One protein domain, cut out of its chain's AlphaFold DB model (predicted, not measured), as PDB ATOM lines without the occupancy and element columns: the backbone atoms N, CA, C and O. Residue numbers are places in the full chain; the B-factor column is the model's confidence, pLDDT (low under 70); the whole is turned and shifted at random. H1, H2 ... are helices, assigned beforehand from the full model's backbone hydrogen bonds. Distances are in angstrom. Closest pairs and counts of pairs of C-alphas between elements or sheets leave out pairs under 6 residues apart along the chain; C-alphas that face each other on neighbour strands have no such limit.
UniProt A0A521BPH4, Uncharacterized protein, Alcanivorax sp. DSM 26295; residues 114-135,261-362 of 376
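What this domain is: This is residues 114 to 135 and 261 to 362 of the 376 residues of an uncharacterized protein of Alcanivorax sp. DSM 26295 (UniProt A0A521BPH4). Five helices cross one another steeply in a compact body, with the longest, H4, running along one side for most of its length. H1 and H5 pack crosswise on the later part of H4, H2 packs closely on H5, and the short H3 sits beyond H2, joined to H4 by a long loop of residues 289 to 310. The printed part has 124 residues, with five named helices in the order H1, H2, H3, H4, H5 and no named strand, and its class is all helix. The radius of gyration of the C-alphas is 13.7 A, compact, and the outline is rounded, with spans of 39 by 34 by 27 A.

How they stand to each other: The helices are H1, residues 114 to 128; H2, residues 261 to 277; H3, residues 282 to 288; H4, residues 311 to 334; and H5, residues 347 to 360. H1 touches residues 328 to 332 of H4 alone, about perpendicular at 79 degrees, the closest C-alphas being those of Phe 120 and Phe 328, 6.0 A apart. With residues 126 to 127 alone, H1 touches residues 353 to 357 of H5, about perpendicular at 75 degrees; the C-alphas of Leu 127 and Met 357 are closest, at 6.9 A. H1 and H2 are close but not clearly touching, with C-alphas 122 and 274 closest at 7.4 A. H2 touches H3 with residues 271 to 275 alone, about perpendicular at 75 degrees, and the closest C-alphas, of Ser 275 and Leu 282, are 5.4 A apart. H2 and H5 touch with 18 pairs of C-alphas within 8 A, closest at Ser 266 and Gly 358, 4.0 A; they run the same way at a steep tilt of 67 degrees, only just short of about perpendicular. Residues 322 to 329 of H4 touch residues 347 to 350 of H5, about perpendicular at 83 degrees, with C-alphas 326 and 347 closest at 6.7 A. H5 is the hub, touching three helices. H3 is apart from H1, H4 and H5, and H2 is apart from H4. Every O i to N i+4 pair is within hydrogen-bond range in H1, H2, H3, H4 and H5.

Where its parts are: H1 begins at C-alpha 114, (-6.573, 52.096, -17.909), and is 20.5 A long from first to last C-alpha. H2 measures 24.2 A, and H3 has seven residues. H4 runs 34.5 A from C-alpha 311 at (-6.775, 66.841, -46.784). H5, 19.8 A long, ends at C-alpha 360, (-8.510, 38.413, -41.497).

The domain as a whole: The two C-alphas farthest apart, of Lys 309 and Asn 336, are 40.3 A apart. Residues 136 to 260 are not printed, and C-alphas 135 and 261 are 16.7 A apart across this cut. The links H3 to H4 and H4 to H5 are long, with 22 and 12 residues, and H2 to H3 is tight. The mean pLDDT of the printed part is 85.7; residue 114, residues 279 to 280 and residues 360 to 362 are under 70.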
ATOM      1  N   GLU A 114      -5.918  53.401 -17.781       65.56
ATOM      2  CA  GLU A 114      -6.573  52.096 -17.909       65.56
ATOM      3  C   GLU A 114      -7.236  51.855 -19.275       65.56
ATOM      4  O   GLU A 114      -7.213  50.728 -19.752       65.56
ATOM      5  N   PHE A 115      -7.794  52.874 -19.943       75.00
ATOM      6  CA  PHE A 115      -8.418  52.685 -21.260       75.00
ATOM      7  C   PHE A 115      -7.398  52.430 -22.367       75.00
ATOM      8  O   PHE A 115      -7.564  51.515 -23.171       75.00
ATOM      9  N   GLU A 116      -6.362  53.269 -22.436       79.56
ATOM     10  CA  GLU A 116      -5.311  53.108 -23.442       79.56
ATOM     11  C   GLU A 116      -4.563  51.799 -23.202       79.56
ATOM     12  O   GLU A 116      -4.293  51.073 -24.155       79.56
ATOM     13  N   GLU A 117      -4.299  51.454 -21.939       83.94
ATOM     14  CA  GLU A 117      -3.692  50.175 -21.583       83.94
ATOM     15  C   GLU A 117      -4.583  48.977 -21.925       83.94
ATOM     16  O   GLU A 117      -4.059  48.001 -22.456       83.94
ATOM     17  N   ASP A 118      -5.898  49.038 -21.700       86.62
ATOM     18  CA  ASP A 118      -6.837  47.970 -22.077       86.62
ATOM     19  C   ASP A 118      -6.927  47.798 -23.600       86.62
ATOM     20  O   ASP A 118      -6.804  46.685 -24.116       86.62
ATOM     21  N   LEU A 119      -7.035  48.898 -24.351       89.81
ATOM     22  CA  LEU A 119      -7.015  48.862 -25.813       89.81
ATOM     23  C   LEU A 119      -5.669  48.343 -26.346       89.81
ATOM     24  O   LEU A 119      -5.642  47.523 -27.263       89.81
ATOM     25  N   PHE A 120      -4.544  48.777 -25.781       93.50
ATOM     26  CA  PHE A 120      -3.225  48.259 -26.149       93.50
ATOM     27  C   PHE A 120      -3.085  46.780 -25.804       93.50
ATOM     28  O   PHE A 120      -2.574  46.008 -26.617       93.50
ATOM     29  N   HIS A 121      -3.578  46.354 -24.647       91.31
ATOM     30  CA  HIS A 121      -3.597  44.951 -24.264       91.31
ATOM     31  C   HIS A 121      -4.404  44.117 -25.265       91.31
ATOM     32  O   HIS A 121      -3.902  43.114 -25.779       91.31
ATOM     33  N   PHE A 122      -5.609  44.576 -25.615       92.75
ATOM     34  CA  PHE A 122      -6.448  43.970 -26.644       92.75
ATOM     35  C   PHE A 122      -5.705  43.846 -27.982       92.75
ATOM     36  O   PHE A 122      -5.628  42.755 -28.550       92.75
ATOM     37  N   LEU A 123      -5.114  44.941 -28.476       94.62
ATOM     38  CA  LEU A 123      -4.368  44.944 -29.736       94.62
ATOM     39  C   LEU A 123      -3.196  43.964 -29.702       94.62
ATOM     40  O   LEU A 123      -2.976  43.242 -30.675       94.62
ATOM     41  N   ALA A 124      -2.460  43.916 -28.592       94.19
ATOM     42  CA  ALA A 124      -1.314  43.036 -28.461       94.19
ATOM     43  C   ALA A 124      -1.717  41.559 -28.497       94.19
ATOM     44  O   ALA A 124      -1.141  40.810 -29.281       94.19
ATOM     45  N   LEU A 125      -2.753  41.162 -27.750       91.44
ATOM     46  CA  LEU A 125      -3.268  39.788 -27.778       91.44
ATOM     47  C   LEU A 125      -3.723  39.376 -29.185       91.44
ATOM     48  O   LEU A 125      -3.450  38.264 -29.639       91.44
ATOM     49  N   ARG A 126      -4.405  40.275 -29.908       91.06
ATOM     50  CA  ARG A 126      -4.866  39.990 -31.275       91.06
ATOM     51  C   ARG A 126      -3.713  39.903 -32.276       91.06
ATOM     52  O   ARG A 126      -3.763  39.060 -33.169       91.06
ATOM     53  N   LEU A 127      -2.674  40.723 -32.123       91.50
ATOM     54  CA  LEU A 127      -1.481  40.672 -32.971       91.50
ATOM     55  C   LEU A 127      -0.610  39.443 -32.688       91.50
ATOM     56  O   LEU A 127      -0.136  38.825 -33.638       91.50
ATOM     57  N   GLU A 128      -0.457  39.054 -31.420       89.81
ATOM     58  CA  GLU A 128       0.209  37.810 -31.001       89.81
ATOM     59  C   GLU A 128      -0.485  36.578 -31.601       89.81
ATOM     60  O   GLU A 128       0.180  35.660 -32.074       89.81
ATOM     61  N   ALA A 129      -1.821  36.589 -31.659       87.19
ATOM     62  CA  ALA A 129      -2.611  35.530 -32.289       87.19
ATOM     63  C   ALA A 129      -2.643  35.606 -33.833       87.19
ATOM     64  O   ALA A 129      -3.098  34.668 -34.496       87.19
ATOM     65  N   CYS A 130      -2.202  36.713 -34.436       86.31
ATOM     66  CA  CYS A 130      -2.247  36.906 -35.880       86.31
ATOM     67  C   CYS A 130      -1.064  36.202 -36.560       86.31
ATOM     68  O   CYS A 130       0.020  36.763 -36.717       86.31
ATOM     69  N   ASN A 131      -1.299  34.989 -37.059       81.81
ATOM     70  CA  ASN A 131      -0.296  34.214 -37.802       81.81
ATOM     71  C   ASN A 131      -0.276  34.501 -39.312       81.81
ATOM     72  O   ASN A 131       0.488  33.884 -40.046       81.81
ATOM     73  N   SER A 132      -1.099  35.436 -39.796       82.50
ATOM     74  CA  SER A 132      -1.135  35.780 -41.216       82.50
ATOM     75  C   SER A 132       0.183  36.418 -41.670       82.50
ATOM     76  O   SER A 132       0.684  37.372 -41.057       82.50
ATOM     77  N   GLU A 133       0.717  35.905 -42.776       82.94
ATOM     78  CA  GLU A 133       1.843  36.503 -43.486       82.94
ATOM     79  C   GLU A 133       1.376  37.655 -44.373       82.94
ATOM     80  O   GLU A 133       0.300  37.619 -44.971       82.94
ATOM     81  N   TYR A 134       2.197  38.697 -44.460       84.06
ATOM     82  CA  TYR A 134       1.916  39.850 -45.288       84.06
ATOM     83  C   TYR A 134       2.004  39.453 -46.754       84.06
ATOM     84  O   TYR A 134       3.061  39.049 -47.240       84.06
ATOM     85  N   PHE A 135       0.900  39.653 -47.465       84.38
ATOM     86  CA  PHE A 135       0.837  39.421 -48.894       84.38
ATOM     87  C   PHE A 135       0.309  40.655 -49.616       84.38
ATOM     88  O   PHE A 135      -0.856  41.043 -49.476       84.38
ATOM     89  N   SER A 261      -7.287  53.745 -47.956       87.38
ATOM     90  CA  SER A 261      -8.587  53.126 -47.701       87.38
ATOM     91  C   SER A 261      -8.526  51.675 -47.231       87.38
ATOM     92  O   SER A 261      -9.419  51.256 -46.509       87.38
ATOM     93  N   ARG A 262      -7.506  50.893 -47.605       87.94
ATOM     94  CA  ARG A 262      -7.375  49.508 -47.129       87.94
ATOM     95  C   ARG A 262      -6.882  49.479 -45.692       87.94
ATOM     96  O   ARG A 262      -7.481  48.806 -44.867       87.94
ATOM     97  N   VAL A 263      -5.832  50.245 -45.400       90.00
ATOM     98  CA  VAL A 263      -5.274  50.322 -44.044       90.00
ATOM     99  C   VAL A 263      -6.289  50.942 -43.081       90.00
ATOM    100  O   VAL A 263      -6.522  50.414 -42.000       90.00
ATOM    101  N   SER A 264      -6.958  52.014 -43.510       91.56
ATOM    102  CA  SER A 264      -8.036  52.654 -42.758       91.56
ATOM    103  C   SER A 264      -9.205  51.697 -42.509       91.56
ATOM    104  O   SER A 264      -9.679  51.609 -41.382       91.56
ATOM    105  N   TYR A 265      -9.630  50.920 -43.509       91.50
ATOM    106  CA  TYR A 265     -10.670  49.911 -43.311       91.50
ATOM    107  C   TYR A 265     -10.250  48.827 -42.307       91.50
ATOM    108  O   TYR A 265     -11.017  48.533 -41.391       91.50
ATOM    109  N   SER A 266      -9.029  48.288 -42.417       92.06
ATOM    110  CA  SER A 266      -8.503  47.308 -41.456       92.06
ATOM    111  C   SER A 266      -8.490  47.863 -40.028       92.06
ATOM    112  O   SER A 266      -8.984  47.197 -39.123       92.06
ATOM    113  N   LEU A 267      -8.012  49.097 -39.819       93.31
ATOM    114  CA  LEU A 267      -8.063  49.756 -38.506       93.31
ATOM    115  C   LEU A 267      -9.494  49.949 -38.002       93.31
ATOM    116  O   LEU A 267      -9.786  49.638 -36.851       93.31
ATOM    117  N   GLY A 268     -10.405  50.401 -38.866       93.00
ATOM    118  CA  GLY A 268     -11.812  50.562 -38.509       93.00
ATOM    119  C   GLY A 268     -12.453  49.249 -38.053       93.00
ATOM    120  O   GLY A 268     -13.223  49.248 -37.097       93.00
ATOM    121  N   ARG A 269     -12.104  48.120 -38.683       92.31
ATOM    122  CA  ARG A 269     -12.571  46.780 -38.285       92.31
ATOM    123  C   ARG A 269     -12.016  46.351 -36.931       92.31
ATOM    124  O   ARG A 269     -12.743  45.759 -36.141       92.31
ATOM    125  N   ILE A 270     -10.757  46.678 -36.654       93.44
ATOM    126  CA  ILE A 270     -10.120  46.404 -35.362       93.44
ATOM    127  C   ILE A 270     -10.799  47.213 -34.252       93.44
ATOM    128  O   ILE A 270     -11.171  46.650 -33.224       93.44
ATOM    129  N   PHE A 271     -11.036  48.507 -34.478       91.50
ATOM    130  CA  PHE A 271     -11.762  49.343 -33.523       91.50
ATOM    131  C   PHE A 271     -13.218  48.913 -33.361       91.50
ATOM    132  O   PHE A 271     -13.716  48.914 -32.242       91.50
ATOM    133  N   GLN A 272     -13.884  48.468 -34.428       89.12
ATOM    134  CA  GLN A 272     -15.219  47.874 -34.343       89.12
ATOM    135  C   GLN A 272     -15.231  46.611 -33.471       89.12
ATOM    136  O   GLN A 272     -16.135  46.450 -32.655       89.12
ATOM    137  N   ALA A 273     -14.231  45.736 -33.606       87.19
ATOM    138  CA  ALA A 273     -14.116  44.536 -32.779       87.19
ATOM    139  C   ALA A 273     -13.901  44.883 -31.298       87.19
ATOM    140  O   ALA A 273     -14.622  44.373 -30.442       87.19
ATOM    141  N   TYR A 274     -12.981  45.807 -31.003       88.06
ATOM    142  CA  TYR A 274     -12.774  46.280 -29.634       88.06
ATOM    143  C   TYR A 274     -14.030  46.951 -29.066       88.06
ATOM    144  O   TYR A 274     -14.445  46.637 -27.959       88.06
ATOM    145  N   SER A 275     -14.682  47.822 -29.841       81.81
ATOM    146  CA  SER A 275     -15.945  48.472 -29.467       81.81
ATOM    147  C   SER A 275     -17.020  47.450 -29.100       81.81
ATOM    148  O   SER A 275     -17.708  47.629 -28.099       81.81
ATOM    149  N   TRP A 276     -17.129  46.349 -29.843       79.12
ATOM    150  CA  TRP A 276     -18.059  45.270 -29.521       79.12
ATOM    151  C   TRP A 276     -17.704  44.553 -28.209       79.12
ATOM    152  O   TRP A 276     -18.562  44.404 -27.337       79.12
ATOM    153  N   GLU A 277     -16.446  44.134 -28.044       78.06
ATOM    154  CA  GLU A 277     -15.981  43.399 -26.856       78.06
ATOM    155  C   GLU A 277     -16.050  44.249 -25.587       78.06
ATOM    156  O   GLU A 277     -16.577  43.817 -24.559       78.06
ATOM    157  N   ALA A 278     -15.601  45.495 -25.691       73.88
ATOM    158  CA  ALA A 278     -15.639  46.474 -24.624       73.88
ATOM    159  C   ALA A 278     -17.019  47.130 -24.468       73.88
ATOM    160  O   ALA A 278     -17.173  47.964 -23.584       73.88
ATOM    161  N   LYS A 279     -18.023  46.783 -25.289       68.94
ATOM    162  CA  LYS A 279     -19.374  47.384 -25.285       68.94
ATOM    163  C   LYS A 279     -19.344  48.922 -25.303       68.94
ATOM    164  O   LYS A 279     -20.083  49.581 -24.571       68.94
ATOM    165  N   LEU A 280     -18.465  49.483 -26.127       69.88
ATOM    166  CA  LEU A 280     -18.271  50.918 -26.321       69.88
ATOM    167  C   LEU A 280     -18.944  51.390 -27.604       69.88
ATOM    168  O   LEU A 280     -18.982  50.662 -28.593       69.88
ATOM    169  N   ASP A 281     -19.396  52.640 -27.617       76.88
ATOM    170  CA  ASP A 281     -19.779  53.297 -28.864       76.88
ATOM    171  C   ASP A 281     -18.551  53.459 -29.782       76.88
ATOM    172  O   ASP A 281     -17.507  53.985 -29.381       76.88
ATOM    173  N   LEU A 282     -18.672  52.984 -31.025       77.25
ATOM    174  CA  LEU A 282     -17.578  52.979 -31.996       77.25
ATOM    175  C   LEU A 282     -17.186  54.399 -32.413       77.25
ATOM    176  O   LEU A 282     -16.003  54.677 -32.620       77.25
ATOM    177  N   HIS A 283     -18.168  55.292 -32.533       77.81
ATOM    178  CA  HIS A 283     -17.919  56.680 -32.892       77.81
ATOM    179  C   HIS A 283     -17.068  57.364 -31.816       77.81
ATOM    180  O   HIS A 283     -16.003  57.898 -32.129       77.81
ATOM    181  N   PHE A 284     -17.466  57.237 -30.550       75.12
ATOM    182  CA  PHE A 284     -16.726  57.740 -29.396       75.12
ATOM    183  C   PHE A 284     -15.312  57.156 -29.287       75.12
ATOM    184  O   PHE A 284     -14.357  57.906 -29.087       75.12
ATOM    185  N   LEU A 285     -15.152  55.839 -29.469       80.50
ATOM    186  CA  LEU A 285     -13.837  55.190 -29.501       80.50
ATOM    187  C   LEU A 285     -12.928  55.829 -30.558       80.50
ATOM    188  O   LEU A 285     -11.785  56.179 -30.268       80.50
ATOM    189  N   CYS A 286     -13.443  56.003 -31.777       83.69
ATOM    190  CA  CYS A 286     -12.688  56.572 -32.890       83.69
ATOM    191  C   CYS A 286     -12.329  58.044 -32.646       83.69
ATOM    192  O   CYS A 286     -11.190  58.435 -32.896       83.69
ATOM    193  N   GLU A 287     -13.246  58.845 -32.098       78.56
ATOM    194  CA  GLU A 287     -12.949  60.223 -31.684       78.56
ATOM    195  C   GLU A 287     -11.862  60.271 -30.605       78.56
ATOM    196  O   GLU A 287     -10.954  61.101 -30.686       78.56
ATOM    197  N   ARG A 288     -11.903  59.351 -29.633       78.19
ATOM    198  CA  ARG A 288     -10.941  59.283 -28.526       78.19
ATOM    199  C   ARG A 288      -9.521  58.989 -29.000       78.19
ATOM    200  O   ARG A 288      -8.595  59.656 -28.548       78.19
ATOM    201  N   VAL A 289      -9.351  58.030 -29.909       82.31
ATOM    202  CA  VAL A 289      -8.034  57.711 -30.497       82.31
ATOM    203  C   VAL A 289      -7.656  58.659 -31.645       82.31
ATOM    204  O   VAL A 289      -6.572  58.551 -32.216       82.31
ATOM    205  N   GLY A 290      -8.540  59.599 -31.999       83.44
ATOM    206  CA  GLY A 290      -8.330  60.553 -33.084       83.44
ATOM    207  C   GLY A 290      -8.322  59.914 -34.475       83.44
ATOM    208  O   GLY A 290      -7.692  60.463 -35.384       83.44
ATOM    209  N   PHE A 291      -8.995  58.770 -34.636       90.31
ATOM    210  CA  PHE A 291      -9.114  58.035 -35.888       90.31
ATOM    211  C   PHE A 291     -10.306  58.511 -36.707       90.31
ATOM    212  O   PHE A 291     -11.453  58.514 -36.255       90.31
ATOM    213  N   TYR A 292     -10.035  58.799 -37.971       89.06
ATOM    214  CA  TYR A 292     -11.055  59.048 -38.964       89.06
ATOM    215  C   TYR A 292     -10.841  58.141 -40.173       89.06
ATOM    216  O   TYR A 292      -9.707  57.918 -40.612       89.06
ATOM    217  N   GLN A 293     -11.929  57.621 -40.743       90.06
ATOM    218  CA  GLN A 293     -11.810  56.675 -41.845       90.06
ATOM    219  C   GLN A 293     -11.742  57.361 -43.211       90.06
ATOM    220  O   GLN A 293     -12.423  58.352 -43.491       90.06
ATOM    221  N   VAL A 294     -10.955  56.773 -44.105       88.81
ATOM    222  CA  VAL A 294     -10.905  57.142 -45.517       88.81
ATOM    223  C   VAL A 294     -12.095  56.504 -46.226       88.81
ATOM    224  O   VAL A 294     -12.175  55.279 -46.318       88.81
ATOM    225  N   GLY A 295     -13.009  57.310 -46.764       78.38
ATOM    226  CA  GLY A 295     -14.173  56.798 -47.471       78.38
ATOM    227  C   GLY A 295     -13.796  56.226 -48.836       78.38
ATOM    228  O   GLY A 295     -13.252  56.891 -49.719       78.38
ATOM    229  N   PHE A 296     -14.102  54.946 -49.031       79.88
ATOM    230  CA  PHE A 296     -13.993  54.290 -50.327       79.88
ATOM    231  C   PHE A 296     -15.146  53.287 -50.490       79.88
ATOM    232  O   PHE A 296     -15.479  52.591 -49.527       79.88
ATOM    233  N   PRO A 297     -15.786  53.190 -51.673       77.94
ATOM    234  CA  PRO A 297     -16.890  52.255 -51.890       77.94
ATOM    235  C   PRO A 297     -16.514  50.814 -51.522       77.94
ATOM    236  O   PRO A 297     -15.483  50.304 -51.964       77.94
ATOM    237  N   GLY A 298     -17.338  50.175 -50.686       79.38
ATOM    238  CA  GLY A 298     -17.101  48.813 -50.188       79.38
ATOM    239  C   GLY A 298     -15.953  48.675 -49.181       79.38
ATOM    240  O   GLY A 298     -15.577  47.558 -48.847       79.38
ATOM    241  N   ARG A 299     -15.362  49.786 -48.718       82.81
ATOM    242  CA  ARG A 299     -14.268  49.816 -47.731       82.81
ATOM    243  C   ARG A 299     -14.489  50.958 -46.751       82.81
ATOM    244  O   ARG A 299     -13.727  51.921 -46.707       82.81
ATOM    245  N   ALA A 300     -15.585  50.858 -46.017       85.31
ATOM    246  CA  ALA A 300     -15.899  51.735 -44.908       85.31
ATOM    247  C   ALA A 300     -16.576  50.914 -43.812       85.31
ATOM    248  O   ALA A 300     -17.297  49.963 -44.112       85.31
ATOM    249  N   VAL A 301     -16.333  51.287 -42.564       86.38
ATOM    250  CA  VAL A 301     -17.024  50.726 -41.405       86.38
ATOM    251  C   VAL A 301     -18.094  51.718 -40.973       86.38
ATOM    252  O   VAL A 301     -17.805  52.899 -40.766       86.38
ATOM    253  N   ASP A 302     -19.337  51.260 -40.885       82.00
ATOM    254  CA  ASP A 302     -20.448  52.111 -40.469       82.00
ATOM    255  C   ASP A 302     -20.253  52.597 -39.026       82.00
ATOM    256  O   ASP A 302     -19.708  51.889 -38.184       82.00
ATOM    257  N   GLY A 303     -20.653  53.842 -38.755       77.69
ATOM    258  CA  GLY A 303     -20.458  54.497 -37.456       77.69
ATOM    259  C   GLY A 303     -19.141  55.273 -37.305       77.69
ATOM    260  O   GLY A 303     -19.040  56.119 -36.423       77.69
ATOM    261  N   ILE A 304     -18.156  55.084 -38.192       84.44
ATOM    262  CA  ILE A 304     -16.898  55.853 -38.147       84.44
ATOM    263  C   ILE A 304     -16.993  57.103 -39.050       84.44
ATOM    264  O   ILE A 304     -17.394  56.989 -40.215       84.44
ATOM    265  N   PRO A 305     -16.601  58.306 -38.591       79.12
ATOM    266  CA  PRO A 305     -16.611  59.505 -39.430       79.12
ATOM    267  C   PRO A 305     -15.668  59.404 -40.638       79.12
ATOM    268  O   PRO A 305     -14.511  59.004 -40.507       79.12
ATOM    269  N   LYS A 306     -16.160  59.804 -41.818       86.06
ATOM    270  CA  LYS A 306     -15.408  59.810 -43.086       86.06
ATOM    271  C   LYS A 306     -14.759  61.173 -43.348       86.06
ATOM    272  O   LYS A 306     -15.359  62.205 -43.054       86.06
ATOM    273  N   ILE A 307     -13.572  61.180 -43.955       83.19
ATOM    274  CA  ILE A 307     -12.762  62.400 -44.210       83.19
ATOM    275  C   ILE A 307     -12.562  62.703 -45.692       83.19
ATOM    276  O   ILE A 307     -11.578  63.318 -46.107       83.19
ATOM    277  N   ASP A 308     -13.512  62.264 -46.510       78.94
ATOM    278  CA  ASP A 308     -13.438  62.411 -47.956       78.94
ATOM    279  C   ASP A 308     -13.262  63.878 -48.356       78.94
ATOM    280  O   ASP A 308     -14.033  64.745 -47.949       78.94
ATOM    281  N   LYS A 309     -12.253  64.141 -49.197       80.25
ATOM    282  CA  LYS A 309     -11.934  65.474 -49.746       80.25
ATOM    283  C   LYS A 309     -11.531  66.529 -48.700       80.25
ATOM    284  O   LYS A 309     -11.607  67.717 -48.997       80.25
ATOM    285  N   ARG A 310     -11.092  66.110 -47.510       86.56
ATOM    286  CA  ARG A 310     -10.602  66.995 -46.442       86.56
ATOM    287  C   ARG A 310      -9.138  66.688 -46.127       86.56
ATOM    288  O   ARG A 310      -8.878  65.910 -45.202       86.56
ATOM    289  N   PRO A 311      -8.184  67.191 -46.933       89.94
ATOM    290  CA  PRO A 311      -6.775  66.841 -46.784       89.94
ATOM    291  C   PRO A 311      -6.229  67.174 -45.388       89.94
ATOM    292  O   PRO A 311      -5.478  66.380 -44.824       89.94
ATOM    293  N   GLU A 312      -6.692  68.264 -44.784       87.38
ATOM    294  CA  GLU A 312      -6.312  68.707 -43.446       87.38
ATOM    295  C   GLU A 312      -6.754  67.720 -42.352       87.38
ATOM    296  O   GLU A 312      -6.019  67.449 -41.403       87.38
ATOM    297  N   VAL A 313      -7.941  67.118 -42.495       87.12
ATOM    298  CA  VAL A 313      -8.441  66.122 -41.528       87.12
ATOM    299  C   VAL A 313      -7.823  64.752 -41.776       87.12
ATOM    300  O   VAL A 313      -7.563  64.005 -40.834       87.12
ATOM    301  N   TRP A 314      -7.525  64.425 -43.032       91.38
ATOM    302  CA  TRP A 314      -6.747  63.235 -43.366       91.38
ATOM    303  C   TRP A 314      -5.344  63.308 -42.757       91.38
ATOM    304  O   TRP A 314      -4.891  62.329 -42.162       91.38
ATOM    305  N   ALA A 315      -4.686  64.466 -42.832       91.25
ATOM    306  CA  ALA A 315      -3.397  64.703 -42.192       91.25
ATOM    307  C   ALA A 315      -3.498  64.575 -40.666       91.25
ATOM    308  O   ALA A 315      -2.730  63.815 -40.078       91.25
ATOM    309  N   LEU A 316      -4.498  65.217 -40.043       89.56
ATOM    310  CA  LEU A 316      -4.767  65.094 -38.606       89.56
ATOM    311  C   LEU A 316      -4.921  63.629 -38.173       89.56
ATOM    312  O   LEU A 316      -4.269  63.188 -37.231       89.56
ATOM    313  N   SER A 317      -5.749  62.861 -38.881       90.50
ATOM    314  CA  SER A 317      -5.981  61.449 -38.574       90.50
ATOM    315  C   SER A 317      -4.711  60.609 -38.732       90.50
ATOM    316  O   SER A 317      -4.436  59.757 -37.892       90.50
ATOM    317  N   ALA A 318      -3.907  60.848 -39.773       92.88
ATOM    318  CA  ALA A 318      -2.637  60.146 -39.956       92.88
ATOM    319  C   ALA A 318      -1.640  60.461 -38.825       92.88
ATOM    320  O   ALA A 318      -0.987  59.550 -38.326       92.88
ATOM    321  N   ILE A 319      -1.565  61.722 -38.382       90.69
ATOM    322  CA  ILE A 319      -0.723  62.151 -37.254       90.69
ATOM    323  C   ILE A 319      -1.185  61.501 -35.943       90.69
ATOM    324  O   ILE A 319      -0.365  60.968 -35.196       90.69
ATOM    325  N   ASN A 320      -2.490  61.527 -35.662       89.62
ATOM    326  CA  ASN A 320      -3.050  60.924 -34.451       89.62
ATOM    327  C   ASN A 320      -2.789  59.417 -34.416       89.62
ATOM    328  O   ASN A 320      -2.271  58.907 -33.424       89.62
ATOM    329  N   MET A 321      -3.056  58.725 -35.526       93.00
ATOM    330  CA  MET A 321      -2.820  57.288 -35.618       93.00
ATOM    331  C   MET A 321      -1.342  56.926 -35.537       93.00
ATOM    332  O   MET A 321      -1.001  55.959 -34.867       93.00
ATOM    333  N   SER A 322      -0.451  57.711 -36.142       93.81
ATOM    334  CA  SER A 322       0.991  57.553 -35.943       93.81
ATOM    335  C   SER A 322       1.378  57.565 -34.475       93.81
ATOM    336  O   SER A 322       2.066  56.659 -34.015       93.81
ATOM    337  N   ARG A 323       0.922  58.579 -33.735       89.75
ATOM    338  CA  ARG A 323       1.228  58.724 -32.308       89.75
ATOM    339  C   ARG A 323       0.680  57.547 -31.507       89.75
ATOM    340  O   ARG A 323       1.443  56.903 -30.799       89.75
ATOM    341  N   PHE A 324      -0.594  57.215 -31.712       91.44
ATOM    342  CA  PHE A 324      -1.249  56.079 -31.068       91.44
ATOM    343  C   PHE A 324      -0.485  54.764 -31.294       91.44
ATOM    344  O   PHE A 324      -0.217  54.026 -30.349       91.44
ATOM    345  N   LEU A 325      -0.081  54.482 -32.536       94.06
ATOM    346  CA  LEU A 325       0.636  53.255 -32.883       94.06
ATOM    347  C   LEU A 325       2.078  53.232 -32.355       94.06
ATOM    348  O   LEU A 325       2.580  52.168 -31.996       94.06
ATOM    349  N   LEU A 326       2.750  54.382 -32.278       93.44
ATOM    350  CA  LEU A 326       4.079  54.486 -31.669       93.44
ATOM    351  C   LEU A 326       4.024  54.288 -30.150       93.44
ATOM    352  O   LEU A 326       4.865  53.576 -29.600       93.44
ATOM    353  N   ASP A 327       3.023  54.858 -29.478       92.19
ATOM    354  CA  ASP A 327       2.806  54.630 -28.048       92.19
ATOM    355  C   ASP A 327       2.407  53.170 -27.771       92.19
ATOM    356  O   ASP A 327       2.880  52.582 -26.795       92.19
ATOM    357  N   PHE A 328       1.652  52.539 -28.676       94.38
ATOM    358  CA  PHE A 328       1.378  51.103 -28.631       94.38
ATOM    359  C   PHE A 328       2.655  50.254 -28.779       94.38
ATOM    360  O   PHE A 328       2.876  49.328 -27.998       94.38
ATOM    361  N   LEU A 329       3.549  50.584 -29.722       94.75
ATOM    362  CA  LEU A 329       4.851  49.908 -29.839       94.75
ATOM    363  C   LEU A 329       5.678  50.044 -28.559       94.75
ATOM    364  O   LEU A 329       6.301  49.078 -28.119       94.75
ATOM    365  N   GLU A 330       5.677  51.226 -27.945       92.94
ATOM    366  CA  GLU A 330       6.361  51.459 -26.674       92.94
ATOM    367  C   GLU A 330       5.717  50.676 -25.520       92.94
ATOM    368  O   GLU A 330       6.419  50.144 -24.662       92.94
ATOM    369  N   TYR A 331       4.388  50.551 -25.492       93.25
ATOM    370  CA  TYR A 331       3.690  49.653 -24.569       93.25
ATOM    371  C   TYR A 331       4.138  48.197 -24.754       93.25
ATOM    372  O   TYR A 331       4.524  47.553 -23.778       93.25
ATOM    373  N   CYS A 332       4.157  47.680 -25.985       94.62
ATOM    374  CA  CYS A 332       4.588  46.308 -26.257       94.62
ATOM    375  C   CYS A 332       6.050  46.072 -25.875       94.62
ATOM    376  O   CYS A 332       6.360  45.037 -25.286       94.62
ATOM    377  N   ARG A 333       6.932  47.042 -26.149       92.69
ATOM    378  CA  ARG A 333       8.346  46.993 -25.758       92.69
ATOM    379  C   ARG A 333       8.500  46.898 -24.241       92.69
ATOM    380  O   ARG A 333       9.172  45.992 -23.765       92.69
ATOM    381  N   ARG A 334       7.843  47.785 -23.485       93.06
ATOM    382  CA  ARG A 334       7.895  47.797 -22.010       93.06
ATOM    383  C   ARG A 334       7.349  46.516 -21.379       93.06
ATOM    384  O   ARG A 334       7.818  46.117 -20.322       93.06
ATOM    385  N   ASN A 335       6.389  45.869 -22.037       91.62
ATOM    386  CA  ASN A 335       5.761  44.634 -21.569       91.62
ATOM    387  C   ASN A 335       6.360  43.358 -22.197       91.62
ATOM    388  O   ASN A 335       5.772  42.290 -22.050       91.62
ATOM    389  N   ASN A 336       7.497  43.446 -22.903       91.19
ATOM    390  CA  ASN A 336       8.170  42.316 -23.563       91.19
ATOM    391  C   ASN A 336       7.253  41.475 -24.475       91.19
ATOM    392  O   ASN A 336       7.358  40.249 -24.534       91.19
ATOM    393  N   ARG A 337       6.340  42.132 -25.198       90.00
ATOM    394  CA  ARG A 337       5.367  41.469 -26.071       90.00
ATOM    395  C   ARG A 337       5.886  41.305 -27.497       90.00
ATOM    396  O   ARG A 337       6.221  42.282 -28.171       90.00
ATOM    397  N   LEU A 338       5.884  40.067 -27.984       87.69
ATOM    398  CA  LEU A 338       6.315  39.696 -29.335       87.69
ATOM    399  C   LEU A 338       5.138  39.746 -30.327       87.69
ATOM    400  O   LEU A 338       4.615  38.725 -30.760       87.69
ATOM    401  N   ILE A 339       4.721  40.961 -30.691       88.44
ATOM    402  CA  ILE A 339       3.545  41.207 -31.554       88.44
ATOM    403  C   ILE A 339       3.845  41.221 -33.065       88.44
ATOM    404  O   ILE A 339       2.931  41.165 -33.886       88.44
ATOM    405  N   LEU A 340       5.118  41.328 -33.455       84.44
ATOM    406  CA  LEU A 340       5.545  41.540 -34.844       84.44
ATOM    407  C   LEU A 340       6.386  40.382 -35.393       84.44
ATOM    408  O   LEU A 340       7.227  40.609 -36.250       84.44
ATOM    409  N   ASN A 341       6.176  39.151 -34.914       78.12
ATOM    410  CA  ASN A 341       6.928  37.966 -35.352       78.12
ATOM    411  C   ASN A 341       7.109  37.933 -36.882       78.12
ATOM    412  O   ASN A 341       6.123  37.949 -37.624       78.12
ATOM    413  N   GLY A 342       8.370  37.925 -37.334       75.75
ATOM    414  CA  GLY A 342       8.744  37.967 -38.754       75.75
ATOM    415  C   GLY A 342       8.850  39.366 -39.383       75.75
ATOM    416  O   GLY A 342       9.112  39.467 -40.578       75.75
ATOM    417  N   TYR A 343       8.682  40.444 -38.610       83.12
ATOM    418  CA  TYR A 343       8.711  41.829 -39.089       83.12
ATOM    419  C   TYR A 343       9.608  42.736 -38.230       83.12
ATOM    420  O   TYR A 343       9.757  42.508 -37.027       83.12
ATOM    421  N   PRO A 344      10.173  43.816 -38.805       85.56
ATOM    422  CA  PRO A 344      10.918  44.806 -38.032       85.56
ATOM    423  C   PRO A 344      10.027  45.495 -36.992       85.56
ATOM    424  O   PRO A 344       8.927  45.944 -37.331       85.56
ATOM    425  N   PHE A 345      10.528  45.663 -35.762       88.44
ATOM    426  CA  PHE A 345       9.825  46.371 -34.684       88.44
ATOM    427  C   PHE A 345       9.788  47.886 -34.939       88.44
ATOM    428  O   PHE A 345      10.557  48.672 -34.390       88.44
ATOM    429  N   SER A 346       8.912  48.277 -35.857       90.25
ATOM    430  CA  SER A 346       8.807  49.604 -36.458       90.25
ATOM    431  C   SER A 346       7.349  49.912 -36.776       90.25
ATOM    432  O   SER A 346       6.525  48.997 -36.870       90.25
ATOM    433  N   LEU A 347       7.031  51.187 -37.024       91.75
ATOM    434  CA  LEU A 347       5.684  51.572 -37.442       91.75
ATOM    435  C   LEU A 347       5.255  50.849 -38.729       91.75
ATOM    436  O   LEU A 347       4.131  50.374 -38.805       91.75
ATOM    437  N   ARG A 348       6.156  50.687 -39.709       90.19
ATOM    438  CA  ARG A 348       5.863  49.985 -40.974       90.19
ATOM    439  C   ARG A 348       5.552  48.503 -40.766       90.19
ATOM    440  O   ARG A 348       4.600  47.987 -41.347       90.19
ATOM    441  N   GLY A 349       6.327  47.829 -39.914       90.50
ATOM    442  CA  GLY A 349       6.056  46.440 -39.531       90.50
ATOM    443  C   GLY A 349       4.700  46.298 -38.838       90.50
ATOM    444  O   GLY A 349       3.926  45.394 -39.156       90.50
ATOM    445  N   LEU A 350       4.368  47.242 -37.955       92.75
ATOM    446  CA  LEU A 350       3.081  47.280 -37.270       92.75
ATOM    447  C   LEU A 350       1.906  47.559 -38.213       92.75
ATOM    448  O   LEU A 350       0.905  46.852 -38.147       92.75
ATOM    449  N   GLU A 351       2.018  48.528 -39.119       91.88
ATOM    450  CA  GLU A 351       0.996  48.804 -40.137       91.88
ATOM    451  C   GLU A 351       0.697  47.569 -40.987       91.88
ATOM    452  O   GLU A 351      -0.469  47.251 -41.222       91.88
ATOM    453  N   ALA A 352       1.740  46.857 -41.423       90.12
ATOM    454  CA  ALA A 352       1.601  45.624 -42.186       90.12
ATOM    455  C   ALA A 352       0.840  44.557 -41.390       90.12
ATOM    456  O   ALA A 352      -0.094  43.944 -41.911       90.12
ATOM    457  N   LYS A 353       1.189  44.369 -40.113       89.94
ATOM    458  CA  LYS A 353       0.545  43.371 -39.254       89.94
ATOM    459  C   LYS A 353      -0.905  43.735 -38.923       89.94
ATOM    460  O   LYS A 353      -1.782  42.882 -39.034       89.94
ATOM    461  N   LEU A 354      -1.185  45.002 -38.610       91.00
ATOM    462  CA  LEU A 354      -2.546  45.512 -38.395       91.00
ATOM    463  C   LEU A 354      -3.396  45.407 -39.662       91.00
ATOM    464  O   LEU A 354      -4.576  45.064 -39.588       91.00
ATOM    465  N   PHE A 355      -2.805  45.666 -40.831       90.06
ATOM    466  CA  PHE A 355      -3.480  45.486 -42.110       90.06
ATOM    467  C   PHE A 355      -3.932  44.034 -42.298       90.06
ATOM    468  O   PHE A 355      -5.110  43.815 -42.600       90.06
ATOM    469  N   MET A 356      -3.039  43.067 -42.053       88.38
ATOM    470  CA  MET A 356      -3.365  41.638 -42.122       88.38
ATOM    471  C   MET A 356      -4.413  41.247 -41.080       88.38
ATOM    472  O   MET A 356      -5.416  40.633 -41.431       88.38
ATOM    473  N   MET A 357      -4.240  41.666 -39.827       88.12
ATOM    474  CA  MET A 357      -5.179  41.387 -38.741       88.12
ATOM    475  C   MET A 357      -6.594  41.874 -39.077       88.12
ATOM    476  O   MET A 357      -7.533  41.084 -39.053       88.12
ATOM    477  N   GLY A 358      -6.750  43.145 -39.461       81.19
ATOM    478  CA  GLY A 358      -8.051  43.720 -39.818       81.19
ATOM    479  C   GLY A 358      -8.666  43.126 -41.091       81.19
ATOM    480  O   GLY A 358      -9.891  43.102 -41.218       81.19
ATOM    481  N   GLY A 359      -7.837  42.613 -42.008       72.06
ATOM    482  CA  GLY A 359      -8.278  41.879 -43.197       72.06
ATOM    483  C   GLY A 359      -8.758  40.453 -42.898       72.06
ATOM    484  O   GLY A 359      -9.693  39.982 -43.539       72.06
ATOM    485  N   SER A 360      -8.173  39.789 -41.896       61.25
ATOM    486  CA  SER A 360      -8.510  38.413 -41.497       61.25
ATOM    487  C   SER A 360      -9.829  38.292 -40.717       61.25
ATOM    488  O   SER A 360     -10.431  37.219 -40.709       61.25
ATOM    489  N   TYR A 361     -10.363  39.385 -40.152       52.28
ATOM    490  CA  TYR A 361     -11.704  39.440 -39.527       52.28
ATOM    491  C   TYR A 361     -12.882  39.282 -40.525       52.28
ATOM    492  O   TYR A 361     -14.016  39.678 -40.234       52.28
ATOM    493  N   VAL A 362     -12.631  38.712 -41.709       42.72
ATOM    494  CA  VAL A 362     -13.640  38.233 -42.670       42.72
ATOM    495  C   VAL A 362     -14.039  36.770 -42.399       42.72
ATOM    496  O   VAL A 362     -15.043  36.311 -42.927       42.72
TER     497      VAL A 362